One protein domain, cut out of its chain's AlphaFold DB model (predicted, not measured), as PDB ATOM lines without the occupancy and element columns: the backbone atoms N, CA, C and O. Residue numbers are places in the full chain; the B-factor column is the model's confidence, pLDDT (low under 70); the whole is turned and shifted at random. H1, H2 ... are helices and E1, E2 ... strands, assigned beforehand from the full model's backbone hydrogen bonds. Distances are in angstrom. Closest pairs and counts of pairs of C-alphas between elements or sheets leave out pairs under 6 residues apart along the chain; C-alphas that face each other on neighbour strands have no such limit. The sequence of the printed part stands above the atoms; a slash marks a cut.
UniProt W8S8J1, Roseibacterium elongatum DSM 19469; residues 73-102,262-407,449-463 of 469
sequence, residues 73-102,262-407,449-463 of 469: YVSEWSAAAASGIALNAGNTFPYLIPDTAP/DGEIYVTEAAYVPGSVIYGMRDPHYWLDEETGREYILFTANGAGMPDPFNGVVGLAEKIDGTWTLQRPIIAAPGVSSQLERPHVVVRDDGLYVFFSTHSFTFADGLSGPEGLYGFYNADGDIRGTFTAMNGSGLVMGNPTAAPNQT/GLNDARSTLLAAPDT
ATOM      1  N   TYR A  73     198.974 333.230 240.952       86.19
ATOM      2  CA  TYR A  73     198.858 333.878 242.246       86.19
ATOM      3  C   TYR A  73     197.761 333.188 243.053       86.19
ATOM      4  O   TYR A  73     196.807 332.652 242.494       86.19
ATOM      5  N   VAL A  74     197.942 333.163 244.369       94.31
ATOM      6  CA  VAL A  74     196.949 332.665 245.318       94.31
ATOM      7  C   VAL A  74     196.533 333.853 246.161       94.31
ATOM      8  O   VAL A  74     197.396 334.561 246.685       94.31
ATOM      9  N   SER A  75     195.232 334.083 246.278       97.06
ATOM     10  CA  SER A  75     194.716 335.168 247.106       97.06
ATOM     11  C   SER A  75     194.767 334.769 248.576       97.06
ATOM     12  O   SER A  75     194.400 333.655 248.942       97.06
ATOM     13  N   GLU A  76     195.237 335.666 249.432       96.75
ATOM     14  CA  GLU A  76     195.371 335.392 250.860       96.75
ATOM     15  C   GLU A  76     194.156 335.926 251.626       96.75
ATOM     16  O   GLU A  76     193.856 337.124 251.590       96.75
ATOM     17  N   TRP A  77     193.499 335.064 252.401       98.25
ATOM     18  CA  TRP A  77     192.689 335.523 253.519       98.25
ATOM     19  C   TRP A  77     193.617 335.901 254.669       98.25
ATOM     20  O   TRP A  77     193.996 335.063 255.482       98.25
ATOM     21  N   SER A  78     194.031 337.167 254.693       97.56
ATOM     22  CA  SER A  78     195.016 337.633 255.669       97.56
ATOM     23  C   SER A  78     194.459 337.684 257.096       97.56
ATOM     24  O   SER A  78     193.285 337.992 257.322       97.56
ATOM     25  N   ALA A  79     195.341 337.506 258.084       97.31
ATOM     26  CA  ALA A  79     195.001 337.696 259.497       97.31
ATOM     27  C   ALA A  79     194.476 339.116 259.791       97.31
ATOM     28  O   ALA A  79     193.630 339.295 260.663       97.31
ATOM     29  N   ALA A  80     194.931 340.128 259.040       97.88
ATOM     30  CA  ALA A  80     194.424 341.493 259.154       97.88
ATOM     31  C   ALA A  80     192.944 341.584 258.744       97.88
ATOM     32  O   ALA A  80     192.144 342.141 259.498       97.88
ATOM     33  N   ALA A  81     192.564 340.984 257.610       98.06
ATOM     34  CA  ALA A  81     191.164 340.901 257.192       98.06
ATOM     35  C   ALA A  81     190.329 340.114 258.217       98.06
ATOM     36  O   ALA A  81     189.303 340.609 258.688       98.06
ATOM     37  N   ALA A  82     190.809 338.941 258.644       98.12
ATOM     38  CA  ALA A  82     190.125 338.108 259.634       98.12
ATOM     39  C   ALA A  82     189.954 338.805 260.999       98.12
ATOM     40  O   ALA A  82     188.919 338.672 261.644       98.12
ATOM     41  N   SER A  83     190.918 339.623 261.434       97.94
ATOM     42  CA  SER A  83     190.799 340.398 262.681       97.94
ATOM     43  C   SER A  83     189.691 341.463 262.643       97.94
ATOM     44  O   SER A  83     189.245 341.929 263.690       97.94
ATOM     45  N   GLY A  84     189.237 341.838 261.441       97.44
ATOM     46  CA  GLY A  84     188.135 342.771 261.217       97.44
ATOM     47  C   GLY A  84     186.749 342.121 261.186       97.44
ATOM     48  O   GLY A  84     185.772 342.824 260.924       97.44
ATOM     49  N   ILE A  85     186.637 340.806 261.415       98.50
ATOM     50  CA  ILE A  85     185.349 340.105 261.434       98.50
ATOM     51  C   ILE A  85     184.464 340.680 262.545       98.50
ATOM     52  O   ILE A  85     184.806 340.656 263.727       98.50
ATOM     53  N   ALA A  86     183.283 341.162 262.162       97.50
ATOM     54  CA  ALA A  86     182.273 341.636 263.092       97.50
ATOM     55  C   ALA A  86     180.862 341.388 262.545       97.50
ATOM     56  O   ALA A  86     180.556 341.696 261.388       97.50
ATOM     57  N   LEU A  87     179.993 340.872 263.414       97.62
ATOM     58  CA  LEU A  87     178.562 340.776 263.147       97.62
ATOM     59  C   LEU A  87     177.907 342.161 263.230       97.62
ATOM     60  O   LEU A  87     178.195 342.967 264.116       97.62
ATOM     61  N   ASN A  88     176.993 342.420 262.306       95.81
ATOM     62  CA  ASN A  88     176.135 343.590 262.235       95.81
ATOM     63  C   ASN A  88     174.786 343.206 261.597       95.81
ATOM     64  O   ASN A  88     174.585 342.076 261.151       95.81
ATOM     65  N   ALA A  89     173.843 344.148 261.541       92.00
ATOM     66  CA  ALA A  89     172.494 343.879 261.038       92.00
ATOM     67  C   ALA A  89     172.451 343.385 259.576       92.00
ATOM     68  O   ALA A  89     171.513 342.690 259.205       92.00
ATOM     69  N   GLY A  90     173.447 343.734 258.759       94.69
ATOM     70  CA  GLY A  90     173.536 343.345 257.354       94.69
ATOM     71  C   GLY A  90     174.276 342.032 257.099       94.69
ATOM     72  O   GLY A  90     174.354 341.627 255.953       94.69
ATOM     73  N   ASN A  91     174.837 341.355 258.104       96.88
ATOM     74  CA  ASN A  91     175.552 340.083 257.899       96.88
ATOM     75  C   ASN A  91     175.297 339.050 259.011       96.88
ATOM     76  O   ASN A  91     176.036 338.076 259.134       96.88
ATOM     77  N   THR A  92     174.269 339.255 259.835       96.94
ATOM     78  CA  THR A  92     173.875 338.296 260.874       96.94
ATOM     79  C   THR A  92     172.675 337.499 260.389       96.94
ATOM     80  O   THR A  92     171.637 338.090 260.093       96.94
ATOM     81  N   PHE A  93     172.805 336.173 260.327       94.06
ATOM     82  CA  PHE A  93     171.706 335.269 259.990       94.06
ATOM     83  C   PHE A  93     170.536 335.509 260.970       94.06
ATOM     84  O   PHE A  93     170.775 335.658 262.176       94.06
ATOM     85  N   PRO A  94     169.277 335.576 260.499       91.44
ATOM     86  CA  PRO A  94     168.125 335.763 261.375       91.44
ATOM     87  C   PRO A  94     168.028 334.678 262.452       91.44
ATOM     88  O   PRO A  94     168.439 333.543 262.251       91.44
ATOM     89  N   TYR A  95     167.450 334.991 263.608       89.25
ATOM     90  CA  TYR A  95     167.204 333.945 264.599       89.25
ATOM     91  C   TYR A  95     166.215 332.921 264.032       89.25
ATOM     92  O   TYR A  95     165.100 333.290 263.655       89.25
ATOM     93  N   LEU A  96     166.624 331.656 263.965       86.69
ATOM     94  CA  LEU A  96     165.788 330.590 263.434       86.69
ATOM     95  C   LEU A  96     165.007 329.912 264.561       86.69
ATOM     96  O   LEU A  96     165.587 329.437 265.535       86.69
ATOM     97  N   ILE A  97     163.691 329.819 264.385       84.25
ATOM     98  CA  ILE A  97     162.847 328.883 265.127       84.25
ATOM     99  C   ILE A  97     162.449 327.799 264.121       84.25
ATOM    100  O   ILE A  97     161.649 328.087 263.230       84.25
ATOM    101  N   PRO A  98     163.061 326.609 264.187       82.50
ATOM    102  CA  PRO A  98     162.783 325.535 263.244       82.50
ATOM    103  C   PRO A  98     161.408 324.918 263.513       82.50
ATOM    104  O   PRO A  98     160.861 325.047 264.613       82.50
ATOM    105  N   ASP A  99     160.871 324.219 262.515       79.88
ATOM    106  CA  ASP A  99     159.722 323.345 262.740       79.88
ATOM    107  C   ASP A  99     160.119 322.197 263.685       79.88
ATOM    108  O   ASP A  99     161.268 321.755 263.728       79.88
ATOM    109  N   THR A 100     159.151 321.735 264.465       73.25
ATOM    110  CA  THR A 100     159.267 320.537 265.299       73.25
ATOM    111  C   THR A 100     159.028 319.251 264.511       73.25
ATOM    112  O   THR A 100     159.422 318.180 264.971       73.25
ATOM    113  N   ALA A 101     158.367 319.333 263.352       83.19
ATOM    114  CA  ALA A 101     158.198 318.195 262.461       83.19
ATOM    115  C   ALA A 101     159.512 317.897 261.710       83.19
ATOM    116  O   ALA A 101     160.159 318.829 261.224       83.19
ATOM    117  N   PRO A 102     159.915 316.618 261.583       87.12
ATOM    118  CA  PRO A 102     161.062 316.263 260.761       87.12
ATOM    119  C   PRO A 102     160.758 316.536 259.284       87.12
ATOM    120  O   PRO A 102     159.621 316.378 258.839       87.12
ATOM    121  N   ASP A 262     197.936 315.348 246.246       95.69
ATOM    122  CA  ASP A 262     199.225 314.990 245.634       95.69
ATOM    123  C   ASP A 262     200.414 315.040 246.609       95.69
ATOM    124  O   ASP A 262     201.482 314.501 246.325       95.69
ATOM    125  N   GLY A 263     200.250 315.683 247.768       94.44
ATOM    126  CA  GLY A 263     201.324 315.935 248.729       94.44
ATOM    127  C   GLY A 263     202.294 317.047 248.313       94.44
ATOM    128  O   GLY A 263     203.193 317.368 249.091       94.44
ATOM    129  N   GLU A 264     202.113 317.648 247.134       93.44
ATOM    130  CA  GLU A 264     202.936 318.749 246.617       93.44
ATOM    131  C   GLU A 264     202.190 320.084 246.694       93.44
ATOM    132  O   GLU A 264     202.715 321.067 247.226       93.44
ATOM    133  N   ILE A 265     200.956 320.117 246.189       94.44
ATOM    134  CA  ILE A 265     200.048 321.262 246.259       94.44
ATOM    135  C   ILE A 265     199.117 321.093 247.462       94.44
ATOM    136  O   ILE A 265     198.968 322.019 248.269       94.44
ATOM    137  N   TYR A 266     198.531 319.905 247.610       96.44
ATOM    138  CA  TYR A 266     197.499 319.600 248.597       96.44
ATOM    139  C   TYR A 266     197.957 318.512 249.565       96.44
ATOM    140  O   TYR A 266     198.561 317.515 249.174       96.44
ATOM    141  N   VAL A 267     197.677 318.704 250.852       94.00
ATOM    142  CA  VAL A 267     198.093 317.780 251.913       94.00
ATOM    143  C   VAL A 267     197.366 316.438 251.782       94.00
ATOM    144  O   VAL A 267     196.142 316.398 251.694       94.00
ATOM    145  N   THR A 268     198.108 315.331 251.838       92.56
ATOM    146  CA  THR A 268     197.535 313.977 251.932       92.56
ATOM    147  C   THR A 268     197.111 313.646 253.362       92.56
ATOM    148  O   THR A 268     197.664 314.200 254.311       92.56
ATOM    149  N   GLU A 269     196.195 312.687 253.551       88.44
ATOM    150  CA  GLU A 269     195.809 312.212 254.895       88.44
ATOM    151  C   GLU A 269     197.043 311.820 255.723       88.44
ATOM    152  O   GLU A 269     197.210 312.275 256.857       88.44
ATOM    153  N   ALA A 270     197.959 311.059 255.119       85.81
ATOM    154  CA  ALA A 270     199.165 310.579 255.778       85.81
ATOM    155  C   ALA A 270     200.106 311.716 256.218       85.81
ATOM    156  O   ALA A 270     200.724 311.623 257.283       85.81
ATOM    157  N   ALA A 271     200.217 312.777 255.410       86.44
ATOM    158  CA  ALA A 271     201.083 313.924 255.680       86.44
ATOM    159  C   ALA A 271     200.426 314.987 256.572       86.44
ATOM    160  O   ALA A 271     201.137 315.796 257.168       86.44
ATOM    161  N   TYR A 272     199.093 314.994 256.676       83.62
ATOM    162  CA  TYR A 272     198.375 315.964 257.489       83.62
ATOM    163  C   TYR A 272     198.824 315.881 258.943       83.62
ATOM    164  O   TYR A 272     198.777 314.810 259.557       83.62
ATOM    165  N   VAL A 273     199.262 317.023 259.478       71.38
ATOM    166  CA  VAL A 273     199.595 317.179 260.892       71.38
ATOM    167  C   VAL A 273     198.285 317.342 261.644       71.38
ATOM    168  O   VAL A 273     197.616 318.363 261.474       71.38
ATOM    169  N   PRO A 274     197.897 316.365 262.473       63.75
ATOM    170  CA  PRO A 274     196.615 316.446 263.129       63.75
ATOM    171  C   PRO A 274     196.500 317.616 264.098       63.75
ATOM    172  O   PRO A 274     197.389 317.840 264.922       63.75
ATOM    173  N   GLY A 275     195.363 318.304 264.035       66.62
ATOM    174  CA  GLY A 275     194.951 319.329 264.989       66.62
ATOM    175  C   GLY A 275     193.570 319.025 265.568       66.62
ATOM    176  O   GLY A 275     193.219 317.873 265.826       66.62
ATOM    177  N   SER A 276     192.765 320.070 265.751       64.25
ATOM    178  CA  SER A 276     191.368 319.978 266.193       64.25
ATOM    179  C   SER A 276     190.394 319.546 265.089       64.25
ATOM    180  O   SER A 276     189.225 319.299 265.386       64.25
ATOM    181  N   VAL A 277     190.846 319.438 263.834       81.56
ATOM    182  CA  VAL A 277     189.989 319.187 262.664       81.56
ATOM    183  C   VAL A 277     190.511 318.053 261.777       81.56
ATOM    184  O   VAL A 277     191.658 317.625 261.896       81.56
ATOM    185  N   ILE A 278     189.638 317.537 260.909       84.38
ATOM    186  CA  ILE A 278     190.015 316.615 259.830       84.38
ATOM    187  C   ILE A 278     190.574 317.401 258.635       84.38
ATOM    188  O   ILE A 278     190.105 318.508 258.354       84.38
ATOM    189  N   TYR A 279     191.536 316.810 257.917       89.12
ATOM    190  CA  TYR A 279     192.100 317.391 256.691       89.12
ATOM    191  C   TYR A 279     191.041 317.543 255.588       89.12
ATOM    192  O   TYR A 279     189.995 316.891 255.643       89.12
ATOM    193  N   GLY A 280     191.301 318.394 254.599       93.75
ATOM    194  CA  GLY A 280     190.464 318.631 253.425       93.75
ATOM    195  C   GLY A 280     190.984 317.963 252.156       93.75
ATOM    196  O   GLY A 280     192.136 318.169 251.781       93.75
ATOM    197  N   MET A 281     190.105 317.218 251.485       97.44
ATOM    198  CA  MET A 281     190.180 316.876 250.059       97.44
ATOM    199  C   MET A 281     188.768 316.497 249.575       97.44
ATOM    200  O   MET A 281     188.498 315.350 249.226       97.44
ATOM    201  N   ARG A 282     187.825 317.444 249.662       98.50
ATOM    202  CA  ARG A 282     186.378 317.171 249.564       98.50
ATOM    203  C   ARG A 282     185.574 318.306 248.934       98.50
ATOM    204  O   ARG A 282     186.109 319.368 248.645       98.50
ATOM    205  N   ASP A 283     184.277 318.076 248.795       98.62
ATOM    206  CA  ASP A 283     183.252 319.014 248.331       98.62
ATOM    207  C   ASP A 283     183.450 319.484 246.876       98.62
ATOM    208  O   ASP A 283     183.503 320.690 246.633       98.62
ATOM    209  N   PRO A 284     183.571 318.572 245.886       98.75
ATOM    210  CA  PRO A 284     183.781 318.960 244.497       98.75
ATOM    211  C   PRO A 284     182.593 319.763 243.953       98.75
ATOM    212  O   PRO A 284     181.476 319.255 243.795       98.75
ATOM    213  N   HIS A 285     182.860 321.019 243.613       98.56
ATOM    214  CA  HIS A 285     181.926 321.925 242.970       98.56
ATOM    215  C   HIS A 285     182.287 322.109 241.500       98.56
ATOM    216  O   HIS A 285     183.234 322.829 241.184       98.56
ATOM    217  N   TYR A 286     181.519 321.489 240.608       98.50
ATOM    218  CA  TYR A 286     181.650 321.730 239.176       98.50
ATOM    219  C   TYR A 286     181.248 323.165 238.815       98.50
ATOM    220  O   TYR A 286     180.214 323.659 239.282       98.50
ATOM    221  N   TRP A 287     182.041 323.790 237.947       97.75
ATOM    222  CA  TRP A 287     181.749 325.075 237.324       97.75
ATOM    223  C   TRP A 287     182.250 325.096 235.874       97.75
ATOM    224  O   TRP A 287     183.402 324.746 235.607       97.75
ATOM    225  N   LEU A 288     181.386 325.518 234.950       96.94
ATOM    226  CA  LEU A 288     181.743 325.859 233.577       96.94
ATOM    227  C   LEU A 288     181.905 327.377 233.483       96.94
ATOM    228  O   LEU A 288     180.963 328.127 233.736       96.94
ATOM    229  N   ASP A 289     183.095 327.823 233.102       96.38
ATOM    230  CA  ASP A 289     183.313 329.200 232.681       96.38
ATOM    231  C   ASP A 289     182.783 329.354 231.251       96.38
ATOM    232  O   ASP A 289     183.391 328.864 230.299       96.38
ATOM    233  N   GLU A 290     181.628 330.001 231.101       93.00
ATOM    234  CA  GLU A 290     180.968 330.168 229.803       93.00
ATOM    235  C   GLU A 290     181.743 331.074 228.837       93.00
ATOM    236  O   GLU A 290     181.603 330.927 227.621       93.00
ATOM    237  N   GLU A 291     182.572 331.993 229.344       92.56
ATOM    238  CA  GLU A 291     183.352 332.900 228.498       92.56
ATOM    239  C   GLU A 291     184.511 332.154 227.834       92.56
ATOM    240  O   GLU A 291     184.765 332.311 226.634       92.56
ATOM    241  N   THR A 292     185.204 331.309 228.602       94.50
ATOM    242  CA  THR A 292     186.379 330.576 228.109       94.50
ATOM    243  C   THR A 292     186.066 329.153 227.641       94.50
ATOM    244  O   THR A 292     186.883 328.541 226.948       94.50
ATOM    245  N   GLY A 293     184.902 328.614 228.008       95.50
ATOM    246  CA  GLY A 293     184.517 327.216 227.802       95.50
ATOM    247  C   GLY A 293     185.301 326.224 228.669       95.50
ATOM    248  O   GLY A 293     185.295 325.026 228.380       95.50
ATOM    249  N   ARG A 294     186.028 326.700 229.688       96.88
ATOM    250  CA  ARG A 294     186.853 325.855 230.562       96.88
ATOM    251  C   ARG A 294     186.018 325.303 231.708       96.88
ATOM    252  O   ARG A 294     185.220 326.007 232.318       96.88
ATOM    253  N   GLU A 295     186.245 324.037 232.022       98.00
ATOM    254  CA  GLU A 295     185.558 323.343 233.106       98.00
ATOM    255  C   GLU A 295     186.483 323.221 234.318       98.00
ATOM    256  O   GLU A 295     187.634 322.781 234.202       98.00
ATOM    257  N   TYR A 296     185.957 323.555 235.491       98.50
ATOM    258  CA  TYR A 296     186.683 323.528 236.751       98.50
ATOM    259  C   TYR A 296     185.936 322.738 237.824       98.50
ATOM    260  O   TYR A 296     184.713 322.598 237.799       98.50
ATOM    261  N   ILE A 297     186.701 322.269 238.807       98.75
ATOM    262  CA  ILE A 297     186.183 321.832 240.102       98.75
ATOM    263  C   ILE A 297     186.845 322.684 241.178       98.75
ATOM    264  O   ILE A 297     188.073 322.694 241.285       98.75
ATOM    265  N   LEU A 298     186.039 323.373 241.984       98.81
ATOM    266  CA  LEU A 298     186.491 323.959 243.244       98.81
ATOM    267  C   LEU A 298     186.298 322.942 244.364       98.81
ATOM    268  O   LEU A 298     185.362 322.144 244.317       98.81
ATOM    269  N   PHE A 299     187.178 322.955 245.362       98.94
ATOM    270  CA  PHE A 299     187.096 321.995 246.461       98.94
ATOM    271  C   PHE A 299     187.792 322.453 247.743       98.94
ATOM    272  O   PHE A 299     188.713 323.270 247.728       98.94
ATOM    273  N   THR A 300     187.358 321.892 248.865       98.69
ATOM    274  CA  THR A 300     187.952 322.091 250.189       98.69
ATOM    275  C   THR A 300     189.270 321.329 250.284       98.69
ATOM    276  O   THR A 300     189.283 320.105 250.111       98.69
ATOM    277  N   ALA A 301     190.370 322.008 250.621       97.62
ATOM    278  CA  ALA A 301     191.653 321.347 250.854       97.62
ATOM    279  C   ALA A 301     192.534 322.038 251.908       97.62
ATOM    280  O   ALA A 301     192.215 323.118 252.404       97.62
ATOM    281  N   ASN A 302     193.668 321.413 252.237       96.44
ATOM    282  CA  ASN A 302     194.767 322.022 252.992       96.44
ATOM    283  C   ASN A 302     196.020 322.130 252.110       96.44
ATOM    284  O   ASN A 302     196.316 321.212 251.341       96.44
ATOM    285  N   GLY A 303     196.767 323.231 252.217       94.75
ATOM    286  CA  GLY A 303     197.961 323.476 251.395       94.75
ATOM    287  C   GLY A 303     199.217 322.766 251.917       94.75
ATOM    288  O   GLY A 303     199.641 323.016 253.044       94.75
ATOM    289  N   ALA A 304     199.861 321.924 251.097       91.19
ATOM    290  CA  ALA A 304     201.020 321.112 251.513       91.19
ATOM    291  C   ALA A 304     202.269 321.939 251.868       91.19
ATOM    292  O   ALA A 304     203.066 321.545 252.717       91.19
ATOM    293  N   GLY A 305     202.421 323.116 251.259       79.94
ATOM    294  CA  GLY A 305     203.537 324.033 251.507       79.94
ATOM    295  C   GLY A 305     203.390 324.930 252.742       79.94
ATOM    296  O   GLY A 305     204.235 325.801 252.951       79.94
ATOM    297  N   MET A 306     202.329 324.771 253.538       86.94
ATOM    298  CA  MET A 306     202.028 325.628 254.688       86.94
ATOM    299  C   MET A 306     202.245 324.849 255.996       86.94
ATOM    300  O   MET A 306     201.506 323.899 256.255       86.94
ATOM    301  N   PRO A 307     203.244 325.220 256.824       78.00
ATOM    302  CA  PRO A 307     203.657 324.423 257.986       78.00
ATOM    303  C   PRO A 307     202.700 324.507 259.185       78.00
ATOM    304  O   PRO A 307     202.810 323.705 260.108       78.00
ATOM    305  N   ASP A 308     201.810 325.497 259.197       85.81
ATOM    306  CA  ASP A 308     200.833 325.731 260.259       85.81
ATOM    307  C   ASP A 308     199.568 324.866 260.038       85.81
ATOM    308  O   ASP A 308     199.152 324.724 258.889       85.81
ATOM    309  N   PRO A 309     198.938 324.271 261.077       86.38
ATOM    310  CA  PRO A 309     197.703 323.486 260.921       86.38
ATOM    311  C   PRO A 309     196.482 324.310 260.468       86.38
ATOM    312  O   PRO A 309     195.499 323.744 259.983       86.38
ATOM    313  N   PHE A 310     196.525 325.637 260.599       92.62
ATOM    314  CA  PHE A 310     195.542 326.575 260.064       92.62
ATOM    315  C   PHE A 310     195.910 326.943 258.621       92.62
ATOM    316  O   PHE A 310     196.312 328.063 258.321       92.62
ATOM    317  N   ASN A 311     195.838 325.955 257.730       93.81
ATOM    318  CA  ASN A 311     196.284 326.040 256.335       93.81
ATOM    319  C   ASN A 311     195.189 325.663 255.325       93.81
ATOM    320  O   ASN A 311     195.471 325.019 254.308       93.81
ATOM    321  N   GLY A 312     193.936 326.021 255.613       96.75
ATOM    322  CA  GLY A 312     192.819 325.789 254.703       96.75
ATOM    323  C   GLY A 312     192.997 326.556 253.390       96.75
ATOM    324  O   GLY A 312     193.470 327.697 253.376       96.75
ATOM    325  N   VAL A 313     192.619 325.927 252.281       98.25
ATOM    326  CA  VAL A 313     192.650 326.519 250.940       98.25
ATOM    327  C   VAL A 313     191.376 326.184 250.168       98.25
ATOM    328  O   VAL A 313     190.775 325.127 250.365       98.25
ATOM    329  N   VAL A 314     191.004 327.074 249.249       98.81
ATOM    330  CA  VAL A 314     190.080 326.756 248.160       98.81
ATOM    331  C   VAL A 314     190.910 326.180 247.022       98.81
ATOM    332  O   VAL A 314     191.641 326.901 246.333       98.81
ATOM    333  N   GLY A 315     190.838 324.862 246.884       98.44
ATOM    334  CA  GLY A 315     191.479 324.120 245.818       98.44
ATOM    335  C   GLY A 315     190.769 324.301 244.483       98.44
ATOM    336  O   GLY A 315     189.595 324.671 244.419       98.44
ATOM    337  N   LEU A 316     191.516 324.048 243.416       98.56
ATOM    338  CA  LEU A 316     191.036 324.121 242.047       98.56
ATOM    339  C   LEU A 316     191.591 322.940 241.250       98.56
ATOM    340  O   LEU A 316     192.766 322.585 241.369       98.56
ATOM    341  N   ALA A 317     190.749 322.355 240.414       98.56
ATOM    342  CA  ALA A 317     191.134 321.462 239.338       98.56
ATOM    343  C   ALA A 317     190.519 321.965 238.036       98.56
ATOM    344  O   ALA A 317     189.493 322.640 238.038       98.56
ATOM    345  N   GLU A 318     191.157 321.627 236.928       98.25
ATOM    346  CA  GLU A 318     190.714 321.994 235.590       98.25
ATOM    347  C   GLU A 318     190.656 320.747 234.722       98.25
ATOM    348  O   GLU A 318     191.513 319.863 234.833       98.25
ATOM    349  N   LYS A 319     189.660 320.675 233.845       98.25
ATOM    350  CA  LYS A 319     189.570 319.613 232.852       98.25
ATOM    351  C   LYS A 319     190.444 319.959 231.646       98.25
ATOM    352  O   LYS A 319     190.123 320.851 230.867       98.25
ATOM    353  N   ILE A 320     191.541 319.228 231.481       97.12
ATOM    354  CA  ILE A 320     192.507 319.401 230.391       97.12
ATOM    355  C   ILE A 320     192.525 318.105 229.583       97.12
ATOM    356  O   ILE A 320     192.705 317.026 230.144       97.12
ATOM    357  N   ASP A 321     192.278 318.200 228.274       95.19
ATOM    358  CA  ASP A 321     192.213 317.048 227.360       95.19
ATOM    359  C   ASP A 321     191.299 315.911 227.874       95.19
ATOM    360  O   ASP A 321     191.606 314.724 227.767       95.19
ATOM    361  N   GLY A 322     190.162 316.284 228.476       94.38
ATOM    362  CA  GLY A 322     189.171 315.354 229.028       94.38
ATOM    363  C   GLY A 322     189.506 314.776 230.408       94.38
ATOM    364  O   GLY A 322     188.716 313.993 230.927       94.38
ATOM    365  N   THR A 323     190.627 315.170 231.020       96.25
ATOM    366  CA  THR A 323     191.076 314.675 232.331       96.25
ATOM    367  C   THR A 323     191.105 315.793 233.368       96.25
ATOM    368  O   THR A 323     191.634 316.877 233.116       96.25
ATOM    369  N   TRP A 324     190.576 315.528 234.562       98.38
ATOM    370  CA  TRP A 324     190.684 316.449 235.691       98.38
ATOM    371  C   TRP A 324     192.123 316.503 236.203       98.38
ATOM    372  O   TRP A 324     192.696 315.492 236.598       98.38
ATOM    373  N   THR A 325     192.711 317.696 236.188       97.81
ATOM    374  CA  THR A 325     194.091 317.940 236.610       97.81
ATOM    375  C   THR A 325     194.099 318.935 237.758       97.81
ATOM    376  O   THR A 325     193.551 320.034 237.626       97.81
ATOM    377  N   LEU A 326     194.741 318.571 238.872       98.06
ATOM    378  CA  LEU A 326     194.938 319.476 240.003       98.06
ATOM    379  C   LEU A 326     195.667 320.741 239.561       98.06
ATOM    380  O   LEU A 326     196.649 320.710 238.819       98.06
ATOM    381  N   GLN A 327     195.189 321.861 240.072       96.88
ATOM    382  CA  GLN A 327     195.782 323.167 239.883       96.88
ATOM    383  C   GLN A 327     196.220 323.720 241.232       96.88
ATOM    384  O   GLN A 327     195.817 323.220 242.278       96.88
ATOM    385  N   ARG A 328     197.027 324.783 241.236       96.00
ATOM    386  CA  ARG A 328     197.278 325.540 242.471       96.00
ATOM    387  C   ARG A 328     195.972 326.151 243.010       96.00
ATOM    388  O   ARG A 328     195.137 326.532 242.183       96.00
ATOM    389  N   PRO A 329     195.818 326.274 244.344       97.44
ATOM    390  CA  PRO A 329     194.627 326.855 244.959       97.44
ATOM    391  C   PRO A 329     194.434 328.315 244.548       97.44
ATOM    392  O   PRO A 329     195.390 328.985 244.153       97.44
ATOM    393  N   ILE A 330     193.207 328.813 244.674       98.06
ATOM    394  CA  ILE A 330     192.849 330.198 244.316       98.06
ATOM    395  C   ILE A 330     192.779 331.117 245.538       98.06
ATOM    396  O   ILE A 330     193.101 332.301 245.442       98.06
ATOM    397  N   ILE A 331     192.434 330.562 246.703       98.56
ATOM    398  CA  ILE A 331     192.396 331.263 247.990       98.56
ATOM    399  C   ILE A 331     193.101 330.400 249.034       98.56
ATOM    400  O   ILE A 331     192.897 329.186 249.078       98.56
ATOM    401  N   ALA A 332     193.906 331.016 249.892       97.62
ATOM    402  CA  ALA A 332     194.551 330.370 251.026       97.62
ATOM    403  C   ALA A 332     194.352 331.177 252.310       97.62
ATOM    404  O   ALA A 332     194.374 332.405 252.277       97.62
ATOM    405  N   ALA A 333     194.213 330.490 253.444       96.94
ATOM    406  CA  ALA A 333     194.013 331.095 254.762       96.94
ATOM    407  C   ALA A 333     195.148 330.751 255.753       96.94
ATOM    408  O   ALA A 333     194.864 330.238 256.841       96.94
ATOM    409  N   PRO A 334     196.431 330.986 255.401       94.75
ATOM    410  CA  PRO A 334     197.566 330.579 256.226       94.75
ATOM    411  C   PRO A 334     197.557 331.302 257.577       94.75
ATOM    412  O   PRO A 334     197.571 332.529 257.640       94.75
ATOM    413  N   GLY A 335     197.552 330.537 258.669       94.12
ATOM    414  CA  GLY A 335     197.468 331.082 260.024       94.12
ATOM    415  C   GLY A 335     196.129 331.762 260.327       94.12
ATOM    416  O   GLY A 335     196.064 332.556 261.264       94.12
ATOM    417  N   VAL A 336     195.079 331.495 259.537       96.38
ATOM    418  CA  VAL A 336     193.742 332.077 259.728       96.38
ATOM    419  C   VAL A 336     192.696 331.016 260.007       96.38
ATOM    420  O   VAL A 336     192.081 331.073 261.066       96.38
ATOM    421  N   SER A 337     192.485 330.069 259.093       95.75
ATOM    422  CA  SER A 337     191.491 329.005 259.266       95.75
ATOM    423  C   SER A 337     191.967 327.709 258.625       95.75
ATOM    424  O   SER A 337     192.591 327.708 257.563       95.75
ATOM    425  N   SER A 338     191.677 326.584 259.272       94.88
ATOM    426  CA  SER A 338     192.025 325.249 258.781       94.88
ATOM    427  C   SER A 338     191.027 324.679 257.766       94.88
ATOM    428  O   SER A 338     191.366 323.710 257.085       94.88
ATOM    429  N   GLN A 339     189.822 325.252 257.643       95.50
ATOM    430  CA  GLN A 339     188.754 324.716 256.789       95.50
ATOM    431  C   GLN A 339     188.002 325.825 256.045       95.50
ATOM    432  O   GLN A 339     187.367 326.677 256.667       95.50
ATOM    433  N   LEU A 340     188.059 325.786 254.710       98.06
ATOM    434  CA  LEU A 340     187.284 326.635 253.799       98.06
ATOM    435  C   LEU A 340     186.321 325.723 253.023       98.06
ATOM    436  O   LEU A 340     186.649 325.247 251.938       98.06
ATOM    437  N   GLU A 341     185.196 325.376 253.644       98.44
ATOM    438  CA  GLU A 341     184.353 324.244 253.240       98.44
ATOM    439  C   GLU A 341     183.339 324.588 252.149       98.44
ATOM    440  O   GLU A 341     182.856 325.719 252.072       98.44
ATOM    441  N   ARG A 342     182.965 323.600 251.328       98.19
ATOM    442  CA  ARG A 342     182.022 323.752 250.205       98.19
ATOM    443  C   ARG A 342     182.289 324.985 249.331       98.19
ATOM    444  O   ARG A 342     181.371 325.791 249.121       98.19
ATOM    445  N   PRO A 343     183.517 325.172 248.819       98.75
ATOM    446  CA  PRO A 343     183.788 326.309 247.970       98.75
ATOM    447  C   PRO A 343     182.962 326.252 246.687       98.75
ATOM    448  O   PRO A 343     182.824 325.200 246.067       98.75
ATOM    449  N   HIS A 344     182.407 327.389 246.289       98.69
ATOM    450  CA  HIS A 344     181.565 327.498 245.102       98.69
ATOM    451  C   HIS A 344     181.637 328.889 244.487       98.69
ATOM    452  O   HIS A 344     182.065 329.846 245.133       98.69
ATOM    453  N   VAL A 345     181.199 328.980 243.233       97.88
ATOM    454  CA  VAL A 345     181.225 330.207 242.440       97.88
ATOM    455  C   VAL A 345     179.811 330.731 242.204       97.88
ATOM    456  O   VAL A 345     178.891 329.957 241.940       97.88
ATOM    457  N   VAL A 346     179.661 332.055 242.239       97.38
ATOM    458  CA  VAL A 346     178.534 332.778 241.643       97.38
ATOM    459  C   VAL A 346     179.093 333.832 240.692       97.38
ATOM    460  O   VAL A 346     179.866 334.697 241.100       97.38
ATOM    461  N   VAL A 347     178.695 333.753 239.424       96.06
ATOM    462  CA  VAL A 347     179.049 334.735 238.393       96.06
ATOM    463  C   VAL A 347     177.977 335.821 238.357       96.06
ATOM    464  O   VAL A 347     176.777 335.536 238.425       96.06
ATOM    465  N   ARG A 348     178.398 337.079 238.262       94.81
ATOM    466  CA  ARG A 348     177.528 338.244 238.088       94.81
ATOM    467  C   ARG A 348     178.137 339.170 237.042       94.81
ATOM    468  O   ARG A 348     179.303 339.048 236.694       94.81
ATOM    469  N   ASP A 349     177.342 340.126 236.575       93.38
ATOM    470  CA  ASP A 349     177.780 341.088 235.557       93.38
ATOM    471  C   ASP A 349     178.935 341.987 236.034       93.38
ATOM    472  O   ASP A 349     179.627 342.582 235.214       93.38
ATOM    473  N   ASP A 350     179.116 342.120 237.353       94.75
ATOM    474  CA  ASP A 350     180.213 342.866 237.969       94.75
ATOM    475  C   ASP A 350     181.450 342.002 238.252       94.75
ATOM    476  O   ASP A 350     182.519 342.555 238.471       94.75
ATOM    477  N   GLY A 351     181.356 340.671 238.194       96.50
ATOM    478  CA  GLY A 351     182.519 339.799 238.330       96.50
ATOM    479  C   GLY A 351     182.214 338.443 238.959       96.50
ATOM    480  O   GLY A 351     181.099 337.916 238.906       96.50
ATOM    481  N   LEU A 352     183.247 337.862 239.563       97.75
ATOM    482  CA  LEU A 352     183.245 336.512 240.111       97.75
ATOM    483  C   LEU A 352     183.249 336.529 241.636       97.75
ATOM    484  O   LEU A 352     184.123 337.132 242.263       97.75
ATOM    485  N   TYR A 353     182.320 335.793 242.237       98.69
ATOM    486  CA  TYR A 353     182.242 335.601 243.678       98.69
ATOM    487  C   TYR A 353     182.586 334.155 244.020       98.69
ATOM    488  O   TYR A 353     181.954 333.232 243.510       98.69
ATOM    489  N   VAL A 354     183.559 333.955 244.906       98.81
ATOM    490  CA  VAL A 354     183.897 332.650 245.484       98.81
ATOM    491  C   VAL A 354     183.470 332.645 246.938       98.81
ATOM    492  O   VAL A 354     183.891 333.500 247.717       98.81
ATOM    493  N   PHE A 355     182.660 331.667 247.311       98.94
ATOM    494  CA  PHE A 355     182.121 331.513 248.654       98.94
ATOM    495  C   PHE A 355     182.567 330.202 249.276       98.94
ATOM    496  O   PHE A 355     182.804 329.244 248.554       98.94
ATOM    497  N   PHE A 356     182.625 330.146 250.604       98.88
ATOM    498  CA  PHE A 356     182.846 328.923 251.376       98.88
ATOM    499  C   PHE A 356     182.279 329.072 252.796       98.88
ATOM    500  O   PHE A 356     182.103 330.180 253.305       98.88
ATOM    501  N   SER A 357     181.994 327.950 253.450       98.62
ATOM    502  CA  SER A 357     181.612 327.889 254.863       98.62
ATOM    503  C   SER A 357     182.849 327.741 255.755       98.62
ATOM    504  O   SER A 357     183.846 327.139 255.358       98.62
ATOM    505  N   THR A 358     182.808 328.276 256.973       97.31
ATOM    506  CA  THR A 358     183.820 327.967 257.996       97.31
ATOM    507  C   THR A 358     183.184 327.883 259.379       97.31
ATOM    508  O   THR A 358     182.189 328.563 259.667       97.31
ATOM    509  N   HIS A 359     183.772 327.063 260.245       95.38
ATOM    510  CA  HIS A 359     183.378 326.945 261.642       95.38
ATOM    511  C   HIS A 359     184.079 327.986 262.523       95.38
ATOM    512  O   HIS A 359     185.141 328.508 262.210       95.38
ATOM    513  N   SER A 360     183.518 328.251 263.700       94.31
ATOM    514  CA  SER A 360     184.170 329.128 264.681       94.31
ATOM    515  C   SER A 360     185.440 328.507 265.287       94.31
ATOM    516  O   SER A 360     186.382 329.224 265.615       94.31
ATOM    517  N   PHE A 361     185.498 327.175 265.408       91.75
ATOM    518  CA  PHE A 361     186.621 326.443 266.012       91.75
ATOM    519  C   PHE A 361     187.775 326.137 265.043       91.75
ATOM    520  O   PHE A 361     188.778 325.554 265.461       91.75
ATOM    521  N   THR A 362     187.641 326.477 263.757       94.19
ATOM    522  CA  THR A 362     188.690 326.270 262.743       94.19
ATOM    523  C   THR A 362     189.663 327.439 262.667       94.19
ATOM    524  O   THR A 362     190.682 327.313 261.992       94.19
ATOM    525  N   PHE A 363     189.377 328.555 263.349       95.81
ATOM    526  CA  PHE A 363     190.242 329.728 263.373       95.81
ATOM    527  C   PHE A 363     191.516 329.503 264.191       95.81
ATOM    528  O   PHE A 363     191.505 328.819 265.215       95.81
ATOM    529  N   ALA A 364     192.599 330.132 263.741       94.62
ATOM    530  CA  ALA A 364     193.874 330.143 264.439       94.62
ATOM    531  C   ALA A 364     193.807 330.875 265.785       94.62
ATOM    532  O   ALA A 364     192.988 331.774 265.994       94.62
ATOM    533  N   ASP A 365     194.731 330.530 266.683       92.06
ATOM    534  CA  ASP A 365     194.857 331.178 267.987       92.06
ATOM    535  C   ASP A 365     194.974 332.708 267.848       92.06
ATOM    536  O   ASP A 365     195.843 333.236 267.155       92.06
ATOM    537  N   GLY A 366     194.105 333.439 268.553       94.94
ATOM    538  CA  GLY A 366     194.056 334.906 268.516       94.94
ATOM    539  C   GLY A 366     193.147 335.496 267.433       94.94
ATOM    540  O   GLY A 366     192.954 336.713 267.422       94.94
ATOM    541  N   LEU A 367     192.548 334.662 266.579       97.00
ATOM    542  CA  LEU A 367     191.499 335.039 265.634       97.00
ATOM    543  C   LEU A 367     190.171 334.378 266.020       97.00
ATOM    544  O   LEU A 367     190.127 333.373 266.726       97.00
ATOM    545  N   SER A 368     189.066 334.972 265.578       96.31
ATOM    546  CA  SER A 368     187.731 334.423 265.810       96.31
ATOM    547  C   SER A 368     186.753 334.915 264.756       96.31
ATOM    548  O   SER A 368     186.754 336.102 264.429       96.31
ATOM    549  N   GLY A 369     185.855 334.041 264.323       97.12
ATOM    550  CA  GLY A 369     184.700 334.393 263.509       97.12
ATOM    551  C   GLY A 369     183.487 333.531 263.864       97.12
ATOM    552  O   GLY A 369     183.639 332.492 264.513       97.12
ATOM    553  N   PRO A 370     182.268 333.961 263.497       97.44
ATOM    554  CA  PRO A 370     181.077 333.132 263.649       97.44
ATOM    555  C   PRO A 370     181.135 331.921 262.708       97.44
ATOM    556  O   PRO A 370     181.784 331.979 261.659       97.44
ATOM    557  N   GLU A 371     180.391 330.861 263.043       96.19
ATOM    558  CA  GLU A 371     180.008 329.875 262.029       96.19
ATOM    559  C   GLU A 371     179.226 330.594 260.931       96.19
ATOM    560  O   GLU A 371     178.285 331.343 261.224       96.19
ATOM    561  N   GLY A 372     179.629 330.425 259.677       97.88
ATOM    562  CA  GLY A 372     179.075 331.276 258.638       97.88
ATOM    563  C   GLY A 372     179.590 331.022 257.237       97.88
ATOM    564  O   GLY A 372     180.463 330.189 256.999       97.88
ATOM    565  N   LEU A 373     179.015 331.805 256.334       98.81
ATOM    566  CA  LEU A 373     179.389 331.980 254.945       98.81
ATOM    567  C   LEU A 373     180.411 333.115 254.834       98.81
ATOM    568  O   LEU A 373     180.192 334.237 255.310       98.81
ATOM    569  N   TYR A 374     181.504 332.822 254.150       98.88
ATOM    570  CA  TYR A 374     182.588 333.741 253.844       98.88
ATOM    571  C   TYR A 374     182.755 333.821 252.328       98.88
ATOM    572  O   TYR A 374     182.351 332.906 251.608       98.88
ATOM    573  N   GLY A 375     183.298 334.930 251.832       98.75
ATOM    574  CA  GLY A 375     183.351 335.188 250.403       98.75
ATOM    575  C   GLY A 375     184.449 336.143 249.963       98.75
ATOM    576  O   GLY A 375     184.964 336.964 250.729       98.75
ATOM    577  N   PHE A 376     184.795 336.001 248.693       98.88
ATOM    578  CA  PHE A 376     185.884 336.664 247.999       98.88
ATOM    579  C   PHE A 376     185.412 337.074 246.603       98.88
ATOM    580  O   PHE A 376     184.685 336.327 245.956       98.88
ATOM    581  N   TYR A 377     185.817 338.255 246.144       98.75
ATOM    582  CA  TYR A 377     185.349 338.852 244.892       98.75
ATOM    583  C   TYR A 377     186.508 339.197 243.958       98.75
ATOM    584  O   TYR A 377     187.510 339.762 244.403       98.75
ATOM    585  N   ASN A 378     186.353 338.902 242.671       97.75
ATOM    586  CA  ASN A 378     187.240 339.345 241.602       97.75
ATOM    587  C   ASN A 378     186.425 340.093 240.531       97.75
ATOM    588  O   ASN A 378     185.503 339.527 239.952       97.75
ATOM    589  N   ALA A 379     186.783 341.352 240.267       96.69
ATOM    590  CA  ALA A 379     186.060 342.224 239.334       96.69
ATOM    591  C   ALA A 379     186.297 341.889 237.850       96.69
ATOM    592  O   ALA A 379     185.526 342.310 236.996       96.69
ATOM    593  N   ASP A 380     187.358 341.141 237.538       93.94
ATOM    594  CA  ASP A 380     187.707 340.777 236.162       93.94
ATOM    595  C   ASP A 380     186.983 339.502 235.698       93.94
ATOM    596  O   ASP A 380     187.134 339.096 234.551       93.94
ATOM    597  N   GLY A 381     186.231 338.839 236.584       94.56
ATOM    598  CA  GLY A 381     185.579 337.566 236.275       94.56
ATOM    599  C   GLY A 381     186.530 336.360 236.242       94.56
ATOM    600  O   GLY A 381     186.083 335.240 236.009       94.56
ATOM    601  N   ASP A 382     187.828 336.550 236.502       93.44
ATOM    602  CA  ASP A 382     188.850 335.514 236.336       93.44
ATOM    603  C   ASP A 382     189.029 334.679 237.612       93.44
ATOM    604  O   ASP A 382     189.449 335.173 238.663       93.44
ATOM    605  N   ILE A 383     188.803 333.366 237.504       95.56
ATOM    606  CA  ILE A 383     189.034 332.393 238.584       95.56
ATOM    607  C   ILE A 383     190.500 332.332 239.040       95.56
ATOM    608  O   ILE A 383     190.794 331.881 240.149       95.56
ATOM    609  N   ARG A 384     191.442 332.762 238.194       93.50
ATOM    610  CA  ARG A 384     192.877 332.880 238.506       93.50
ATOM    611  C   ARG A 384     193.296 334.295 238.888       93.50
ATOM    612  O   ARG A 384     194.476 334.508 239.184       93.50
ATOM    613  N   GLY A 385     192.352 335.229 238.900       92.62
ATOM    614  CA  GLY A 385     192.571 336.609 239.282       92.62
ATOM    615  C   GLY A 385     192.870 336.773 240.773       92.62
ATOM    616  O   GLY A 385     192.820 335.841 241.580       92.62
ATOM    617  N   THR A 386     193.200 338.007 241.153       94.38
ATOM    618  CA  THR A 386     193.352 338.361 242.568       94.38
ATOM    619  C   THR A 386     191.979 338.630 243.169       94.38
ATOM    620  O   THR A 386     191.232 339.473 242.673       94.38
ATOM    621  N   PHE A 387     191.655 337.934 244.250       97.88
ATOM    622  CA  PHE A 387     190.397 338.080 244.958       97.88
ATOM    623  C   PHE A 387     190.526 339.015 246.158       97.88
ATOM    624  O   PHE A 387     191.481 338.953 246.935       97.88
ATOM    625  N   THR A 388     189.500 339.834 246.357       97.81
ATOM    626  CA  THR A 388     189.339 340.713 247.512       97.81
ATOM    627  C   THR A 388     188.381 340.082 248.516       97.81
ATOM    628  O   THR A 388     187.274 339.690 248.152       97.81
ATOM    629  N   ALA A 389     188.775 340.016 249.789       98.50
ATOM    630  CA  ALA A 389     187.895 339.559 250.865       98.50
ATOM    631  C   ALA A 389     186.641 340.447 250.950       98.50
ATOM    632  O   ALA A 389     186.735 341.672 251.101       98.50
ATOM    633  N   MET A 390     185.461 339.835 250.882       98.62
ATOM    634  CA  MET A 390     184.200 340.572 250.905       98.62
ATOM    635  C   MET A 390     183.967 341.253 252.254       98.62
ATOM    636  O   MET A 390     184.398 340.773 253.302       98.62
ATOM    637  N   ASN A 391     183.294 342.404 252.245       98.44
ATOM    638  CA  ASN A 391     183.050 343.234 253.431       98.44
ATOM    639  C   ASN A 391     184.336 343.588 254.209       98.44
ATOM    640  O   ASN A 391     184.290 343.849 255.412       98.44
ATOM    641  N   GLY A 392     185.495 343.560 253.538       98.12
ATOM    642  CA  GLY A 392     186.818 343.828 254.106       98.12
ATOM    643  C   GLY A 392     187.386 342.725 255.006       98.12
ATOM    644  O   GLY A 392     188.591 342.716 255.242       98.12
ATOM    645  N   SER A 393     186.560 341.795 255.494       98.31
ATOM    646  CA  SER A 393     186.980 340.726 256.415       98.31
ATOM    647  C   SER A 393     186.849 339.314 255.849       98.31
ATOM    648  O   SER A 393     187.396 338.374 256.420       98.31
ATOM    649  N   GLY A 394     186.127 339.156 254.742       98.44
ATOM    650  CA  GLY A 394     185.689 337.880 254.188       98.44
ATOM    651  C   GLY A 394     184.317 337.439 254.704       98.44
ATOM    652  O   GLY A 394     183.676 336.635 254.041       98.44
ATOM    653  N   LEU A 395     183.820 337.956 255.836       98.81
ATOM    654  CA  LEU A 395     182.518 337.548 256.379       98.81
ATOM    655  C   LEU A 395     181.365 338.067 255.504       98.81
ATOM    656  O   LEU A 395     181.140 339.277 255.409       98.81
ATOM    657  N   VAL A 396     180.582 337.144 254.942       98.75
ATOM    658  CA  VAL A 396     179.361 337.444 254.176       98.75
ATOM    659  C   VAL A 396     178.134 337.344 255.069       98.75
ATOM    660  O   VAL A 396     177.315 338.260 255.091       98.75
ATOM    661  N   MET A 397     178.017 336.254 255.828       98.12
ATOM    662  CA  MET A 397     176.896 336.017 256.731       98.12
ATOM    663  C   MET A 397     177.301 335.049 257.843       98.12
ATOM    664  O   MET A 397     177.831 333.984 257.554       98.12
ATOM    665  N   GLY A 398     177.034 335.384 259.103       97.81
ATOM    666  CA  GLY A 398     177.340 334.524 260.250       97.81
ATOM    667  C   GLY A 398     176.133 334.272 261.144       97.81
ATOM    668  O   GLY A 398     175.237 335.113 261.240       97.81
ATOM    669  N   ASN A 399     176.127 333.132 261.831       96.75
ATOM    670  CA  ASN A 399     175.120 332.820 262.840       96.75
ATOM    671  C   ASN A 399     175.101 333.873 263.962       96.75
ATOM    672  O   ASN A 399     176.153 334.405 264.342       96.75
ATOM    673  N   PRO A 400     173.922 334.178 264.535       93.94
ATOM    674  CA  PRO A 400     173.814 335.125 265.633       93.94
ATOM    675  C   PRO A 400     174.503 334.575 266.885       93.94
ATOM    676  O   PRO A 400     174.422 333.389 267.189       93.94
ATOM    677  N   THR A 401     175.099 335.448 267.698       91.25
ATOM    678  CA  THR A 401     175.734 335.061 268.975       91.25
ATOM    679  C   THR A 401     174.781 334.386 269.960       91.25
ATOM    680  O   THR A 401     175.231 333.629 270.815       91.25
ATOM    681  N   ALA A 402     173.476 334.645 269.850       88.00
ATOM    682  CA  ALA A 402     172.451 333.975 270.646       88.00
ATOM    683  C   ALA A 402     172.178 332.527 270.193       88.00
ATOM    684  O   ALA A 402     171.687 331.739 270.995       88.00
ATOM    685  N   ALA A 403     172.495 332.185 268.939       91.00
ATOM    686  CA  ALA A 403     172.335 330.850 268.376       91.00
ATOM    687  C   ALA A 403     173.490 330.491 267.413       91.00
ATOM    688  O   ALA A 403     173.268 330.322 266.214       91.00
ATOM    689  N   PRO A 404     174.738 330.382 267.916       91.81
ATOM    690  CA  PRO A 404     175.944 330.344 267.082       91.81
ATOM    691  C   PRO A 404     176.061 329.124 266.159       91.81
ATOM    692  O   PRO A 404     176.807 329.193 265.188       91.81
ATOM    693  N   ASN A 405     175.306 328.053 266.420       91.38
ATOM    694  CA  ASN A 405     175.358 326.796 265.667       91.38
ATOM    695  C   ASN A 405     174.005 326.456 265.016       91.38
ATOM    696  O   ASN A 405     173.723 325.287 264.764       91.38
ATOM    697  N   GLN A 406     173.115 327.438 264.807       93.06
ATOM    698  CA  GLN A 406     171.760 327.164 264.307       93.06
ATOM    699  C   GLN A 406     171.738 326.600 262.886       93.06
ATOM    700  O   GLN A 406     170.905 325.747 262.590       93.06
ATOM    701  N   THR A 407     172.648 327.052 262.023       95.69
ATOM    702  CA  THR A 407     172.715 326.646 260.618       95.69
ATOM    703  C   THR A 407     174.148 326.473 260.149       95.69
ATOM    704  O   THR A 407     175.056 327.131 260.663       95.69
ATOM    705  N   GLY A 449     172.332 340.379 248.972       97.12
ATOM    706  CA  GLY A 449     172.639 341.315 247.905       97.12
ATOM    707  C   GLY A 449     174.144 341.374 247.731       97.12
ATOM    708  O   GLY A 449     174.866 341.380 248.728       97.12
ATOM    709  N   LEU A 450     174.589 341.427 246.480       97.56
ATOM    710  CA  LEU A 450     175.990 341.489 246.077       97.56
ATOM    711  C   LEU A 450     176.219 342.773 245.275       97.56
ATOM    712  O   LEU A 450     175.354 343.160 244.483       97.56
ATOM    713  N   ASN A 451     177.326 343.459 245.547       96.19
ATOM    714  CA  ASN A 451     177.759 344.648 244.818       96.19
ATOM    715  C   ASN A 451     179.265 344.835 245.031       96.19
ATOM    716  O   ASN A 451     179.683 345.259 246.119       96.19
ATOM    717  N   ASP A 452     180.059 344.503 244.018       96.75
ATOM    718  CA  ASP A 452     181.510 344.384 244.120       96.75
ATOM    719  C   ASP A 452     181.935 343.494 245.312       96.75
ATOM    720  O   ASP A 452     181.277 342.528 245.694       96.75
ATOM    721  N   ALA A 453     183.006 343.864 246.019       97.44
ATOM    722  CA  ALA A 453     183.458 343.194 247.236       97.44
ATOM    723  C   ALA A 453     182.543 343.427 248.464       97.44
ATOM    724  O   ALA A 453     183.017 343.370 249.604       97.44
ATOM    725  N   ARG A 454     181.250 343.734 248.288       97.88
ATOM    726  CA  ARG A 454     180.289 343.918 249.386       97.88
ATOM    727  C   ARG A 454     179.124 342.951 249.278       97.88
ATOM    728  O   ARG A 454     178.595 342.698 248.200       97.88
ATOM    729  N   SER A 455     178.671 342.489 250.436       97.81
ATOM    730  CA  SER A 455     177.415 341.770 250.580       97.81
ATOM    731  C   SER A 455     176.576 342.314 251.727       97.81
ATOM    732  O   SER A 455     177.082 342.891 252.688       97.81
ATOM    733  N   THR A 456     175.265 342.128 251.619       97.25
ATOM    734  CA  THR A 456     174.319 342.399 252.701       97.25
ATOM    735  C   THR A 456     173.225 341.350 252.689       97.25
ATOM    736  O   THR A 456     172.728 340.983 251.632       97.25
ATOM    737  N   LEU A 457     172.790 340.906 253.857       95.12
ATOM    738  CA  LEU A 457     171.546 340.185 254.025       95.12
ATOM    739  C   LEU A 457     170.404 341.098 253.564       95.12
ATOM    740  O   LEU A 457     170.260 342.231 254.035       95.12
ATOM    741  N   LEU A 458     169.628 340.616 252.605       90.56
ATOM    742  CA  LEU A 458     168.365 341.208 252.196       90.56
ATOM    743  C   LEU A 458     167.283 340.581 253.072       90.56
ATOM    744  O   LEU A 458     167.404 339.416 253.451       90.56
ATOM    745  N   ALA A 459     166.267 341.364 253.441       65.69
ATOM    746  CA  ALA A 459     165.183 340.892 254.300       65.69
ATOM    747  C   ALA A 459     164.724 339.490 253.867       65.69
ATOM    748  O   ALA A 459     164.515 339.257 252.673       65.69
ATOM    749  N   ALA A 460     164.625 338.568 254.831       57.28
ATOM    750  CA  ALA A 460     164.132 337.223 254.567       57.28
ATOM    751  C   ALA A 460     162.774 337.347 253.856       57.28
ATOM    752  O   ALA A 460     161.973 338.195 254.266       57.28
ATOM    753  N   PRO A 461     162.517 336.586 252.776       50.44
ATOM    754  CA  PRO A 461     161.182 336.566 252.203       50.44
ATOM    755  C   PRO A 461     160.200 336.227 253.328       50.44
ATOM    756  O   PRO A 461     160.472 335.312 254.105       50.44
ATOM    757  N   ASP A 462     159.108 336.990 253.440       42.88
ATOM    758  CA  ASP A 462     157.987 336.644 254.314       42.88
ATOM    759  C   ASP A 462     157.557 335.222 253.935       42.88
ATOM    760  O   ASP A 462     156.825 335.017 252.962       42.88
ATOM    761  N   THR A 463     158.026 334.217 254.672       44.25
ATOM    762  CA  THR A 463     157.378 332.917 254.685       44.25
ATOM    763  C   THR A 463     156.069 333.174 255.400       44.25
ATOM    764  O   THR A 463     155.987 333.201 256.626       44.25
TER     765      THR A 463
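This is residues 73 to 102, 262 to 407 and 449 to 463 of the 469 residues of a protein of Roseibacterium elongatum DSM 19469 (UniProt W8S8J1). Two strongly twisted sheets of four strands, E1 to E4 and E5 to E8, stand partly face to face with their strands crossed, and the small hairpin E9 E10 faces E5 to E8 as a further, two-stranded layer. The short helix H1 is on neither large sheet, and long unnamed stretches run round the strands; residues 84 to 102 reach as far as 32 A from the mean of all C-alphas. The printed part has 191 residues, with one named helix followed by ten named strands, H1 and then E1 to E10, and under half of the residues are in named elements. The sheets run E1 E2 E3 E4, E5 E6 E7 E8 and E9 E10, each antiparallel, and the class is mostly strand. The whole is compact, with a radius of gyration of the C-alphas of 16.8 A and spans of 48 by 40 by 39 A.

Start near Tyr 73: residues 75 to 76 make a short parallel pairing with residues 331 to 332 of E4, residues 323 to 332. Next comes H1, residues 79 to 83, whose O i to N i+4 pair is within hydrogen-bond range. After the cut, look for a meander, each strand the antiparallel neighbour of the one before: E1, residues 281 to 289, E2, residues 294 to 302, E3, residues 312 to 320, and E4. In the hairpin E1 and E2, N 285 and O 298 are 2.8 A apart; in E2 and E3, N 315 and O 299 are 2.8 A apart; in E3 and E4, N 314 and O 331 are 2.8 A apart. E1 bends by 51 degrees at residue 284, and E2 bends by 52 degrees at residue 299. The short link from E4 leads to a second meander: E5, residues 341 to 348, E6, residues 351 to 358, E7, residues 372 to 378, and E8, residues 395 to 398. Here N 346 and O 353 of E5 and E6 are 2.9 A apart, N 354 and O 376 of E6 and E7 2.8 A, and N 373 and O 397 of E7 and E8 2.8 A. These two sheets are face to face, their strands at 45 degrees; the closest C-alphas of E1 and E5 are those of Asp 283 and Arg 342, 5.2 A apart. H1 and E8 are only just apart, at 8.3 A. Last come E9, residues 449 to 451, and E10, residues 454 to 458, a hairpin with N 449 and O 456 2.8 A apart. Their sheet is face to face with E5 to E8, and the closest C-alphas of E8 and E10 are those of Val 396 and Ser 455, 6.0 A apart.

Find C-alpha 79 at (195.001, 337.696, 259.497), where H1 begins; it is 5.9 A long. Find C-alpha 281 at (190.180, 316.876, 250.059); from there E1 runs 22.4 A. E2 measures 24.1 A, E3 25.1 A and E4 24.7 A. In the second sheet E5 measures 21.7 A, E6 23.0 A, E7 20.5 A and E8 7.1 A. E9 measures 6.8 A, and E10 runs 12.5 A to C-alpha 458 at (168.365, 341.208, 252.196).

The two C-alphas farthest apart are those of Asp 321 and Ala 402, 50.5 A. Residues 103 to 261 are not printed, with 41.1 A from C-alpha 102 to C-alpha 262; residues 408 to 448 are not printed either, with 19.4 A from C-alpha 407 to C-alpha 449. Of the links printed whole, E6 to E7 and E7 to E8 are long, with 13 and 16 residues. The mean pLDDT of the printed part is 93.3; look for values under 70 at residues 274 to 276 and 459 to 463.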